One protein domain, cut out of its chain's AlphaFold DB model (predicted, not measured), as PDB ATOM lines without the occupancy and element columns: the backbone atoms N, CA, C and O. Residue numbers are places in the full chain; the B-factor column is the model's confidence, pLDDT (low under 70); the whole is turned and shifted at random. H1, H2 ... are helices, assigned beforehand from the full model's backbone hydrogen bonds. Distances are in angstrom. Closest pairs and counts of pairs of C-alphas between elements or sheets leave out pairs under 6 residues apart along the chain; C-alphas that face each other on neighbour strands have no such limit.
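What this domain is: This is residues 2 to 99 of the 102 residues of an uncharacterized protein of uncultured bacterium (UniProt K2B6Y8). One long helix, H2, runs along most of an elongated model; H1 folds back from its first end as a narrow V, and H3 folds back beside its last part. H5 crosses the middle of H2 and runs side by side with H1, while H4 folds back over H3 at the other end. The printed part has 98 residues with five named helices, H1 to H5 in order, and no named strand: all helix. It is compact, with a radius of gyration of the C-alphas of 13.7 A and spans of 44 by 24 by 19 A.

Where its parts are: H2, residues 22 to 45, is 34.5 A long, from C-alpha 22 at (173.565, 134.844, 138.078). H1, residues 3 to 17, is 21.6 A long and begins at (156.234, 122.992, 140.922). H3, residues 51 to 59, is 12.5 A; H4, residues 70 to 78, is 12.8 A. H5, residues 87 to 99, is 17.9 A and ends at (168.328, 120.644, 134.265).

How they stand to each other: H2 and H5 are the hubs, touching three helices each. They touch at a steep tilt of 53 degrees, H2 with residues 29 to 40 alone; the closest C-alphas, Thr 36 and Leu 95, are 5.6 A apart. H1 and H2 form a hairpin at 33 degrees, a tilt only just shallow; the C-alphas of Ser 12 and Ile 25 are closest, 6.2 A. H1 and H5 touch at a shallow 20 degrees, the same way. H2 and H3 form a hairpin at 6 degrees, as do H3 and H4 at 33 degrees, only just shallow. H4 and H5 only just touch, with 3 pairs of C-alphas within 8 A. H1 and H4 are apart. Every O i to N i+4 pair is within hydrogen-bond range in the five helices.

The domain as a whole: C-alphas 19 and 49, the farthest apart, are 43.9 A from each other. The printed part has no cut and no long link. Residues 44 to 84 have pLDDT under 70.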
ATOM      1  N   ASN A   2     154.092 126.377 143.424       76.06
ATOM      2  CA  ASN A   2     154.236 126.139 141.984       76.06
ATOM      3  C   ASN A   2     155.434 125.195 141.751       76.06
ATOM      4  O   ASN A   2     156.530 125.488 142.235       76.06
ATOM      5  N   LYS A   3     155.220 124.059 141.077       80.75
ATOM      6  CA  LYS A   3     156.234 122.992 140.922       80.75
ATOM      7  C   LYS A   3     157.394 123.425 140.028       80.75
ATOM      8  O   LYS A   3     158.542 123.110 140.321       80.75
ATOM      9  N   VAL A   4     157.108 124.192 138.978       81.12
ATOM     10  CA  VAL A   4     158.128 124.737 138.066       81.12
ATOM     11  C   VAL A   4     159.050 125.696 138.821       81.12
ATOM     12  O   VAL A   4     160.271 125.609 138.709       81.12
ATOM     13  N   ALA A   5     158.478 126.565 139.658       79.94
ATOM     14  CA  ALA A   5     159.248 127.494 140.482       79.94
ATOM     15  C   ALA A   5     160.159 126.773 141.494       79.94
ATOM     16  O   ALA A   5     161.269 127.238 141.750       79.94
ATOM     17  N   ASP A   6     159.719 125.640 142.049       86.06
ATOM     18  CA  ASP A   6     160.530 124.819 142.958       86.06
ATOM     19  C   ASP A   6     161.745 124.198 142.242       86.06
ATOM     20  O   ASP A   6     162.870 124.298 142.737       86.06
ATOM     21  N   VAL A   7     161.552 123.642 141.039       86.94
ATOM     22  CA  VAL A   7     162.639 123.093 140.204       86.94
ATOM     23  C   VAL A   7     163.679 124.169 139.878       86.94
ATOM     24  O   VAL A   7     164.874 123.969 140.117       86.94
ATOM     25  N   VAL A   8     163.231 125.338 139.405       85.88
ATOM     26  CA  VAL A   8     164.117 126.471 139.093       85.88
ATOM     27  C   VAL A   8     164.880 126.921 140.337       85.88
ATOM     28  O   VAL A   8     166.098 127.087 140.286       85.88
ATOM     29  N   SER A   9     164.201 127.063 141.479       87.31
ATOM     30  CA  SER A   9     164.846 127.509 142.716       87.31
ATOM     31  C   SER A   9     165.921 126.532 143.198       87.31
ATOM     32  O   SER A   9     166.985 126.975 143.637       87.31
ATOM     33  N   LYS A  10     165.672 125.218 143.117       91.06
ATOM     34  CA  LYS A  10     166.653 124.182 143.482       91.06
ATOM     35  C   LYS A  10     167.869 124.204 142.559       91.06
ATOM     36  O   LYS A  10     168.995 124.088 143.043       91.06
ATOM     37  N   PHE A  11     167.658 124.361 141.252       90.25
ATOM     38  CA  PHE A  11     168.743 124.463 140.278       90.25
ATOM     39  C   PHE A  11     169.611 125.703 140.530       90.25
ATOM     40  O   PHE A  11     170.827 125.574 140.693       90.25
ATOM     41  N   SER A  12     168.991 126.881 140.649       89.62
ATOM     42  CA  SER A  12     169.698 128.142 140.907       89.62
ATOM     43  C   SER A  12     170.516 128.088 142.191       89.62
ATOM     44  O   SER A  12     171.658 128.539 142.208       89.62
ATOM     45  N   PHE A  13     169.960 127.502 143.257       93.31
ATOM     46  CA  PHE A  13     170.671 127.322 144.521       93.31
ATOM     47  C   PHE A  13     171.946 126.486 144.332       93.31
ATOM     48  O   PHE A  13     173.035 126.962 144.641       93.31
ATOM     49  N   LYS A  14     171.833 125.295 143.728       92.75
ATOM     50  CA  LYS A  14     172.979 124.399 143.492       92.75
ATOM     51  C   LYS A  14     174.061 125.033 142.615       92.75
ATOM     52  O   LYS A  14     175.246 124.891 142.902       92.75
ATOM     53  N   LYS A  15     173.685 125.730 141.537       93.44
ATOM     54  CA  LYS A  15     174.663 126.369 140.638       93.44
ATOM     55  C   LYS A  15     175.338 127.574 141.282       93.44
ATOM     56  O   LYS A  15     176.534 127.772 141.088       93.44
ATOM     57  N   LYS A  16     174.619 128.321 142.119       92.69
ATOM     58  CA  LYS A  16     175.212 129.394 142.919       92.69
ATOM     59  C   LYS A  16     176.234 128.856 143.926       92.69
ATOM     60  O   LYS A  16     177.305 129.440 144.051       92.69
ATOM     61  N   GLU A  17     175.949 127.734 144.591       95.62
ATOM     62  CA  GLU A  17     176.925 127.054 145.463       95.62
ATOM     63  C   GLU A  17     178.161 126.564 144.693       95.62
ATOM     64  O   GLU A  17     179.269 126.588 145.223       95.62
ATOM     65  N   ALA A  18     177.990 126.183 143.425       93.06
ATOM     66  CA  ALA A  18     179.079 125.795 142.530       93.06
ATOM     67  C   ALA A  18     179.843 126.985 141.906       93.06
ATOM     68  O   ALA A  18     180.751 126.769 141.106       93.06
ATOM     69  N   GLY A  19     179.504 128.232 142.260       94.75
ATOM     70  CA  GLY A  19     180.236 129.431 141.839       94.75
ATOM     71  C   GLY A  19     179.832 130.020 140.485       94.75
ATOM     72  O   GLY A  19     180.523 130.910 139.995       94.75
ATOM     73  N   TYR A  20     178.726 129.568 139.888       93.50
ATOM     74  CA  TYR A  20     178.205 130.155 138.650       93.50
ATOM     75  C   TYR A  20     177.661 131.564 138.903       93.50
ATOM     76  O   TYR A  20     177.053 131.842 139.944       93.50
ATOM     77  N   SER A  21     177.838 132.456 137.930       95.75
ATOM     78  CA  SER A  21     177.238 133.788 137.966       95.75
ATOM     79  C   SER A  21     175.719 133.720 137.784       95.75
ATOM     80  O   SER A  21     175.179 132.794 137.175       95.75
ATOM     81  N   GLN A  22     175.013 134.742 138.277       87.38
ATOM     82  CA  GLN A  22     173.565 134.844 138.078       87.38
ATOM     83  C   GLN A  22     173.203 134.864 136.584       87.38
ATOM     84  O   GLN A  22     172.239 134.226 136.183       87.38
ATOM     85  N   GLU A  23     174.021 135.513 135.751       89.88
ATOM     86  CA  GLU A  23     173.811 135.571 134.301       89.88
ATOM     87  C   GLU A  23     173.904 134.186 133.639       89.88
ATOM     88  O   GLU A  23     173.088 133.856 132.777       89.88
ATOM     89  N   GLU A  24     174.870 133.351 134.034       88.88
ATOM     90  CA  GLU A  24     174.990 131.976 133.524       88.88
ATOM     91  C   GLU A  24     173.805 131.111 133.955       88.88
ATOM     92  O   GLU A  24     173.286 130.321 133.160       88.88
ATOM     93  N   ILE A  25     173.348 131.283 135.196       86.88
ATOM     94  CA  ILE A  25     172.182 130.582 135.737       86.88
ATOM     95  C   ILE A  25     170.926 130.977 134.951       86.88
ATOM     96  O   ILE A  25     170.215 130.099 134.461       86.88
ATOM     97  N   ASP A  26     170.699 132.275 134.753       81.75
ATOM     98  CA  ASP A  26     169.532 132.804 134.043       81.75
ATOM     99  C   ASP A  26     169.512 132.359 132.575       81.75
ATOM    100  O   ASP A  26     168.483 131.895 132.080       81.75
ATOM    101  N   LYS A  27     170.660 132.409 131.882       84.56
ATOM    102  CA  LYS A  27     170.793 131.881 130.511       84.56
ATOM    103  C   LYS A  27     170.489 130.389 130.446       84.56
ATOM    104  O   LYS A  27     169.794 129.947 129.532       84.56
ATOM    105  N   THR A  28     170.984 129.614 131.407       84.38
ATOM    106  CA  THR A  28     170.747 128.166 131.449       84.38
ATOM    107  C   THR A  28     169.271 127.853 131.659       84.38
ATOM    108  O   THR A  28     168.709 127.036 130.931       84.38
ATOM    109  N   ILE A  29     168.620 128.545 132.597       82.62
ATOM    110  CA  ILE A  29     167.181 128.411 132.851       82.62
ATOM    111  C   ILE A  29     166.387 128.802 131.610       82.62
ATOM    112  O   ILE A  29     165.468 128.079 131.244       82.62
ATOM    113  N   PHE A  30     166.758 129.885 130.925       80.88
ATOM    114  CA  PHE A  30     166.104 130.313 129.690       80.88
ATOM    115  C   PHE A  30     166.233 129.276 128.562       80.88
ATOM    116  O   PHE A  30     165.270 129.017 127.839       80.88
ATOM    117  N   ILE A  31     167.393 128.640 128.400       80.06
ATOM    118  CA  ILE A  31     167.564 127.567 127.409       80.06
ATOM    119  C   ILE A  31     166.724 126.347 127.801       80.06
ATOM    120  O   ILE A  31     165.963 125.836 126.981       80.06
ATOM    121  N   ALA A  32     166.815 125.913 129.060       81.75
ATOM    122  CA  ALA A  32     166.078 124.763 129.581       81.75
ATOM    123  C   ALA A  32     164.562 124.941 129.449       81.75
ATOM    124  O   ALA A  32     163.858 124.025 129.034       81.75
ATOM    125  N   ALA A  33     164.083 126.147 129.738       76.38
ATOM    126  CA  ALA A  33     162.726 126.615 129.525       76.38
ATOM    127  C   ALA A  33     162.248 126.383 128.083       76.38
ATOM    128  O   ALA A  33     161.234 125.720 127.866       76.38
ATOM    129  N   ASN A  34     162.996 126.886 127.098       74.75
ATOM    130  CA  ASN A  34     162.630 126.761 125.688       74.75
ATOM    131  C   ASN A  34     162.648 125.301 125.212       74.75
ATOM    132  O   ASN A  34     161.676 124.848 124.610       74.75
ATOM    133  N   VAL A  35     163.698 124.541 125.547       80.25
ATOM    134  CA  VAL A  35     163.804 123.116 125.176       80.25
ATOM    135  C   VAL A  35     162.676 122.294 125.801       80.25
ATOM    136  O   VAL A  35     162.075 121.451 125.136       80.25
ATOM    137  N   THR A  36     162.355 122.553 127.071       81.56
ATOM    138  CA  THR A  36     161.251 121.889 127.775       81.56
ATOM    139  C   THR A  36     159.920 122.168 127.086       81.56
ATOM    140  O   THR A  36     159.162 121.242 126.811       81.56
ATOM    141  N   MET A  37     159.643 123.429 126.747       75.81
ATOM    142  CA  MET A  37     158.399 123.792 126.068       75.81
ATOM    143  C   MET A  37     158.281 123.140 124.689       75.81
ATOM    144  O   MET A  37     157.210 122.635 124.358       75.81
ATOM    145  N   GLU A  38     159.361 123.078 123.907       75.94
ATOM    146  CA  GLU A  38     159.367 122.365 122.621       75.94
ATOM    147  C   GLU A  38     159.049 120.874 122.785       75.94
ATOM    148  O   GLU A  38     158.240 120.330 122.031       75.94
ATOM    149  N   ARG A  39     159.619 120.211 123.799       77.69
ATOM    150  CA  ARG A  39     159.325 118.798 124.095       77.69
ATOM    151  C   ARG A  39     157.873 118.579 124.490       77.69
ATOM    152  O   ARG A  39     157.237 117.668 123.966       77.69
ATOM    153  N   VAL A  40     157.335 119.435 125.356       77.25
ATOM    154  CA  VAL A  40     155.925 119.374 125.759       77.25
ATOM    155  C   VAL A  40     155.019 119.561 124.543       77.25
ATOM    156  O   VAL A  40     154.108 118.763 124.341       77.25
ATOM    157  N   ILE A  41     155.300 120.538 123.676       74.06
ATOM    158  CA  ILE A  41     154.544 120.758 122.433       74.06
ATOM    159  C   ILE A  41     154.583 119.517 121.536       74.06
ATOM    160  O   ILE A  41     153.532 119.084 121.069       74.06
ATOM    161  N   ASN A  42     155.760 118.924 121.326       73.25
ATOM    162  CA  ASN A  42     155.905 117.726 120.498       73.25
ATOM    163  C   ASN A  42     155.136 116.534 121.087       73.25
ATOM    164  O   ASN A  42     154.450 115.834 120.352       73.25
ATOM    165  N   SER A  43     155.165 116.350 122.413       70.56
ATOM    166  CA  SER A  43     154.402 115.283 123.083       70.56
ATOM    167  C   SER A  43     152.881 115.445 122.950       70.56
ATOM    168  O   SER A  43     152.146 114.462 122.978       70.56
ATOM    169  N   LEU A  44     152.402 116.684 122.779       68.56
ATOM    170  CA  LEU A  44     150.981 117.011 122.638       68.56
ATOM    171  C   LEU A  44     150.513 117.040 121.175       68.56
ATOM    172  O   LEU A  44     149.319 116.861 120.917       68.56
ATOM    173  N   GLN A  45     151.419 117.244 120.211       62.09
ATOM    174  CA  GLN A  45     151.106 117.191 118.776       62.09
ATOM    175  C   GLN A  45     150.546 115.831 118.354       62.09
ATOM    176  O   GLN A  45     149.655 115.786 117.505       62.09
ATOM    177  N   ASP A  46     150.989 114.756 119.004       60.03
ATOM    178  CA  ASP A  46     150.481 113.402 118.779       60.03
ATOM    179  C   ASP A  46     149.046 113.203 119.313       60.03
ATOM    180  O   ASP A  46     148.382 112.232 118.951       60.03
ATOM    181  N   GLN A  47     148.527 114.129 120.138       57.12
ATOM    182  CA  GLN A  47     147.272 113.948 120.879       57.12
ATOM    183  C   GLN A  47     146.081 114.807 120.418       57.12
ATOM    184  O   GLN A  47     144.956 114.381 120.681       57.12
ATOM    185  N   LYS A  48     146.253 115.962 119.732       55.78
ATOM    186  CA  LYS A  48     145.195 116.726 118.994       55.78
ATOM    187  C   LYS A  48     145.700 118.079 118.454       55.78
ATOM    188  O   LYS A  48     146.317 118.856 119.176       55.78
ATOM    189  N   SER A  49     145.309 118.440 117.225       55.19
ATOM    190  CA  SER A  49     145.827 119.614 116.489       55.19
ATOM    191  C   SER A  49     145.586 120.998 117.126       55.19
ATOM    192  O   SER A  49     146.311 121.929 116.802       55.19
ATOM    193  N   GLY A  50     144.611 121.155 118.033       57.97
ATOM    194  CA  GLY A  50     144.267 122.455 118.641       57.97
ATOM    195  C   GLY A  50     145.018 122.812 119.932       57.97
ATOM    196  O   GLY A  50     144.941 123.952 120.388       57.97
ATOM    197  N   ILE A  51     145.725 121.855 120.540       61.78
ATOM    198  CA  ILE A  51     146.466 122.056 121.802       61.78
ATOM    199  C   ILE A  51     147.838 122.685 121.522       61.78
ATOM    200  O   ILE A  51     148.291 123.567 122.251       61.78
ATOM    201  N   THR A  52     148.454 122.295 120.407       63.59
ATOM    202  CA  THR A  52     149.770 122.745 119.941       63.59
ATOM    203  C   THR A  52     149.898 124.266 119.856       63.59
ATOM    204  O   THR A  52     150.888 124.819 120.332       63.59
ATOM    205  N   ASP A  53     148.912 124.955 119.277       63.34
ATOM    206  CA  ASP A  53     148.994 126.403 119.047       63.34
ATOM    207  C   ASP A  53     148.884 127.198 120.356       63.34
ATOM    208  O   ASP A  53     149.641 128.141 120.579       63.34
ATOM    209  N   LYS A  54     148.037 126.748 121.289       62.84
ATOM    210  CA  LYS A  54     147.895 127.378 122.610       62.84
ATOM    211  C   LYS A  54     149.130 127.177 123.490       62.84
ATOM    212  O   LYS A  54     149.538 128.098 124.193       62.84
ATOM    213  N   VAL A  55     149.758 126.000 123.438       65.25
ATOM    214  CA  VAL A  55     150.994 125.722 124.194       65.25
ATOM    215  C   VAL A  55     152.202 126.447 123.579       65.25
ATOM    216  O   VAL A  55     153.062 126.934 124.314       65.25
ATOM    217  N   LYS A  56     152.245 126.617 122.248       64.12
ATOM    218  CA  LYS A  56     153.229 127.485 121.570       64.12
ATOM    219  C   LYS A  56     153.123 128.942 122.019       64.12
ATOM    220  O   LYS A  56     154.151 129.574 122.268       64.12
ATOM    221  N   ASP A  57     151.905 129.457 122.158       62.28
ATOM    222  CA  ASP A  57     151.674 130.815 122.658       62.28
ATOM    223  C   ASP A  57     152.058 130.966 124.140       62.28
ATOM    224  O   ASP A  57     152.504 132.041 124.549       62.28
ATOM    225  N   LEU A  58     151.987 129.886 124.928       61.75
ATOM    226  CA  LEU A  58     152.520 129.837 126.294       61.75
ATOM    227  C   LEU A  58     154.042 129.889 126.360       61.75
ATOM    228  O   LEU A  58     154.583 130.592 127.211       61.75
ATOM    229  N   GLY A  59     154.736 129.136 125.499       57.12
ATOM    230  CA  GLY A  59     156.200 129.033 125.528       57.12
ATOM    231  C   GLY A  59     156.891 130.385 125.344       57.12
ATOM    232  O   GLY A  59     157.956 130.621 125.905       57.12
ATOM    233  N   LYS A  60     156.230 131.309 124.638       55.72
ATOM    234  CA  LYS A  60     156.681 132.695 124.462       55.72
ATOM    235  C   LYS A  60     156.354 133.619 125.642       55.72
ATOM    236  O   LYS A  60     156.971 134.671 125.749       55.72
ATOM    237  N   SER A  61     155.375 133.264 126.481       52.69
ATOM    238  CA  SER A  61     154.760 134.165 127.469       52.69
ATOM    239  C   SER A  61     155.102 133.800 128.920       52.69
ATOM    240  O   SER A  61     155.306 134.687 129.743       52.69
ATOM    241  N   VAL A  62     155.212 132.510 129.266       52.59
ATOM    242  CA  VAL A  62     154.997 132.113 130.671       52.59
ATOM    243  C   VAL A  62     156.244 131.901 131.530       52.59
ATOM    244  O   VAL A  62     156.174 132.032 132.751       52.59
ATOM    245  N   LEU A  63     157.427 131.690 130.962       54.22
ATOM    246  CA  LEU A  63     158.618 131.582 131.823       54.22
ATOM    247  C   LEU A  63     159.148 132.954 132.282       54.22
ATOM    248  O   LEU A  63     160.072 133.008 133.087       54.22
ATOM    249  N   GLY A  64     158.505 134.046 131.847       52.19
ATOM    250  CA  GLY A  64     158.724 135.398 132.365       52.19
ATOM    251  C   GLY A  64     157.996 135.699 133.684       52.19
ATOM    252  O   GLY A  64     158.571 136.373 134.534       52.19
ATOM    253  N   ASP A  65     156.769 135.191 133.888       53.69
ATOM    254  CA  ASP A  65     156.027 135.319 135.158       53.69
ATOM    255  C   ASP A  65     154.908 134.253 135.299       53.69
ATOM    256  O   ASP A  65     153.742 134.490 134.957       53.69
ATOM    257  N   PRO A  66     155.215 133.062 135.845       53.34
ATOM    258  CA  PRO A  66     154.255 131.965 135.982       53.34
ATOM    259  C   PRO A  66     153.180 132.203 137.056       53.34
ATOM    260  O   PRO A  66     152.357 131.317 137.304       53.34
ATOM    261  N   LYS A  67     153.185 133.354 137.744       53.50
ATOM    262  CA  LYS A  67     152.230 133.660 138.816       53.50
ATOM    263  C   LYS A  67     151.039 134.504 138.360       53.50
ATOM    264  O   LYS A  67     150.107 134.628 139.151       53.50
ATOM    265  N   ASN A  68     151.042 135.060 137.141       54.75
ATOM    266  CA  ASN A  68     150.043 136.071 136.767       54.75
ATOM    267  C   ASN A  68     149.570 136.075 135.299       54.75
ATOM    268  O   ASN A  68     148.841 136.982 134.900       54.75
ATOM    269  N   ASP A  69     149.955 135.096 134.477       63.78
ATOM    270  CA  ASP A  69     149.534 135.067 133.071       63.78
ATOM    271  C   ASP A  69     148.199 134.314 132.907       63.78
ATOM    272  O   ASP A  69     148.118 133.104 133.136       63.78
ATOM    273  N   ALA A  70     147.136 135.013 132.494       63.62
ATOM    274  CA  ALA A  70     145.834 134.410 132.186       63.62
ATOM    275  C   ALA A  70     145.952 133.274 131.151       63.62
ATOM    276  O   ALA A  70     145.234 132.276 131.239       63.62
ATOM    277  N   LYS A  71     146.927 133.361 130.235       63.19
ATOM    278  CA  LYS A  71     147.220 132.297 129.268       63.19
ATOM    279  C   LYS A  71     147.708 131.026 129.957       63.19
ATOM    280  O   LYS A  71     147.318 129.934 129.555       63.19
ATOM    281  N   TRP A  72     148.504 131.143 131.024       68.06
ATOM    282  CA  TRP A  72     148.957 129.988 131.808       68.06
ATOM    283  C   TRP A  72     147.786 129.227 132.419       68.06
ATOM    284  O   TRP A  72     147.741 128.002 132.337       68.06
ATOM    285  N   GLN A  73     146.818 129.952 132.986       67.25
ATOM    286  CA  GLN A  73     145.619 129.337 133.552       67.25
ATOM    287  C   GLN A  73     144.754 128.674 132.473       67.25
ATOM    288  O   GLN A  73     144.296 127.547 132.666       67.25
ATOM    289  N   GLU A  74     144.585 129.315 131.314       65.94
ATOM    290  CA  GLU A  74     143.846 128.731 130.186       65.94
ATOM    291  C   GLU A  74     144.490 127.443 129.655       65.94
ATOM    292  O   GLU A  74     143.784 126.480 129.351       65.94
ATOM    293  N   ALA A  75     145.820 127.373 129.567       63.81
ATOM    294  CA  ALA A  75     146.496 126.155 129.127       63.81
ATOM    295  C   ALA A  75     146.577 125.075 130.207       63.81
ATOM    296  O   ALA A  75     146.478 123.893 129.872       63.81
ATOM    297  N   GLN A  76     146.671 125.445 131.491       64.81
ATOM    298  CA  GLN A  76     146.504 124.489 132.591       64.81
ATOM    299  C   GLN A  76     145.134 123.801 132.539       64.81
ATOM    300  O   GLN A  76     145.052 122.605 132.805       64.81
ATOM    301  N   ALA A  77     144.074 124.529 132.175       62.91
ATOM    302  CA  ALA A  77     142.721 123.983 132.090       62.91
ATOM    303  C   ALA A  77     142.510 123.026 130.899       62.91
ATOM    304  O   ALA A  77     141.575 122.227 130.917       62.91
ATOM    305  N   LEU A  78     143.352 123.106 129.864       59.66
ATOM    306  CA  LEU A  78     143.187 122.358 128.611       59.66
ATOM    307  C   LEU A  78     144.115 121.147 128.480       59.66
ATOM    308  O   LEU A  78     143.815 120.253 127.691       59.66
ATOM    309  N   VAL A  79     145.222 121.106 129.224       61.44
ATOM    310  CA  VAL A  79     146.214 120.032 129.124       61.44
ATOM    311  C   VAL A  79     146.225 119.214 130.411       61.44
ATOM    312  O   VAL A  79     146.937 119.510 131.372       61.44
ATOM    313  N   VAL A  80     145.419 118.158 130.387       60.44
ATOM    314  CA  VAL A  80     145.635 116.956 131.185       60.44
ATOM    315  C   VAL A  80     146.118 115.909 130.192       60.44
ATOM    316  O   VAL A  80     145.394 115.605 129.244       60.44
ATOM    317  N   ASN A  81     147.354 115.427 130.333       62.16
ATOM    318  CA  ASN A  81     147.850 114.387 129.426       62.16
ATOM    319  C   ASN A  81     147.056 113.079 129.628       62.16
ATOM    320  O   ASN A  81     146.323 112.928 130.608       62.16
ATOM    321  N   ASP A  82     147.237 112.096 128.746       57.84
ATOM    322  CA  ASP A  82     146.574 110.779 128.844       57.84
ATOM    323  C   ASP A  82     146.802 110.048 130.188       57.84
ATOM    324  O   ASP A  82     146.115 109.071 130.492       57.84
ATOM    325  N   LYS A  83     147.756 110.510 131.009       62.19
ATOM    326  CA  LYS A  83     148.078 109.981 132.343       62.19
ATOM    327  C   LYS A  83     147.401 110.740 133.491       62.19
ATOM    328  O   LYS A  83     147.618 110.390 134.648       62.19
ATOM    329  N   GLY A  84     146.586 111.757 133.211       68.88
ATOM    330  CA  GLY A  84     145.920 112.554 134.244       68.88
ATOM    331  C   GLY A  84     146.782 113.679 134.833       68.88
ATOM    332  O   GLY A  84     146.390 114.281 135.833       68.88
ATOM    333  N   GLU A  85     147.951 113.972 134.258       74.81
ATOM    334  CA  GLU A  85     148.888 114.966 134.791       74.81
ATOM    335  C   GLU A  85     148.591 116.365 134.244       74.81
ATOM    336  O   GLU A  85     148.358 116.541 133.047       74.81
ATOM    337  N   SER A  86     148.641 117.378 135.116       77.38
ATOM    338  CA  SER A  86     148.490 118.780 134.712       77.38
ATOM    339  C   SER A  86     149.675 119.261 133.874       77.38
ATOM    340  O   SER A  86     150.808 118.831 134.099       77.38
ATOM    341  N   LEU A  87     149.443 120.244 132.996       76.25
ATOM    342  CA  LEU A  87     150.500 120.914 132.225       76.25
ATOM    343  C   LEU A  87     151.700 121.338 133.081       76.25
ATOM    344  O   LEU A  87     152.845 121.131 132.700       76.25
ATOM    345  N   GLU A  88     151.438 121.902 134.262       78.25
ATOM    346  CA  GLU A  88     152.484 122.314 135.203       78.25
ATOM    347  C   GLU A  88     153.335 121.131 135.676       78.25
ATOM    348  O   GLU A  88     154.544 121.268 135.824       78.25
ATOM    349  N   THR A  89     152.718 119.969 135.908       81.25
ATOM    350  CA  THR A  89     153.437 118.759 136.325       81.25
ATOM    351  C   THR A  89     154.293 118.215 135.185       81.25
ATOM    352  O   THR A  89     155.443 117.860 135.425       81.25
ATOM    353  N   VAL A  90     153.772 118.222 133.956       80.00
ATOM    354  CA  VAL A  90     154.523 117.802 132.763       80.00
ATOM    355  C   VAL A  90     155.715 118.733 132.519       80.00
ATOM    356  O   VAL A  90     156.840 118.260 132.390       80.00
ATOM    357  N   ILE A  91     155.500 120.054 132.538       81.88
ATOM    358  CA  ILE A  91     156.575 121.047 132.380       81.88
ATOM    359  C   ILE A  91     157.611 120.901 133.497       81.88
ATOM    360  O   ILE A  91     158.804 120.920 133.216       81.88
ATOM    361  N   ALA A  92     157.185 120.748 134.754       85.62
ATOM    362  CA  ALA A  92     158.113 120.590 135.869       85.62
ATOM    363  C   ALA A  92     158.971 119.325 135.730       85.62
ATOM    364  O   ALA A  92     160.173 119.398 135.963       85.62
ATOM    365  N   GLY A  93     158.380 118.199 135.319       86.19
ATOM    366  CA  GLY A  93     159.106 116.943 135.120       86.19
ATOM    367  C   GLY A  93     160.129 117.017 133.985       86.19
ATOM    368  O   GLY A  93     161.283 116.641 134.173       86.19
ATOM    369  N   GLU A  94     159.741 117.557 132.829       84.94
ATOM    370  CA  GLU A  94     160.654 117.745 131.692       84.94
ATOM    371  C   GLU A  94     161.779 118.743 132.011       84.94
ATOM    372  O   GLU A  94     162.939 118.520 131.654       84.94
ATOM    373  N   LEU A  95     161.457 119.821 132.735       86.56
ATOM    374  CA  LEU A  95     162.440 120.811 133.164       86.56
ATOM    375  C   LEU A  95     163.433 120.215 134.167       86.56
ATOM    376  O   LEU A  95     164.631 120.479 134.071       86.56
ATOM    377  N   GLU A  96     162.954 119.410 135.117       88.69
ATOM    378  CA  GLU A  96     163.793 118.710 136.091       88.69
ATOM    379  C   GLU A  96     164.713 117.684 135.413       88.69
ATOM    380  O   GLU A  96     165.909 117.663 135.713       88.69
ATOM    381  N   ASP A  97     164.210 116.899 134.452       88.12
ATOM    382  CA  ASP A  97     165.026 115.968 133.653       88.12
ATOM    383  C   ASP A  97     166.128 116.697 132.877       88.12
ATOM    384  O   ASP A  97     167.284 116.265 132.872       88.12
ATOM    385  N   PHE A  98     165.791 117.810 132.221       86.25
ATOM    386  CA  PHE A  98     166.761 118.562 131.434       86.25
ATOM    387  C   PHE A  98     167.822 119.221 132.320       86.25
ATOM    388  O   PHE A  98     169.017 119.040 132.086       86.25
ATOM    389  N   LEU A  99     167.408 119.958 133.354       86.44
ATOM    390  CA  LEU A  99     168.328 120.644 134.265       86.44
ATOM    391  C   LEU A  99     169.172 119.665 135.088       86.44
ATOM    392  O   LEU A  99     170.312 119.983 135.413       86.44
TER     393      LEU A  99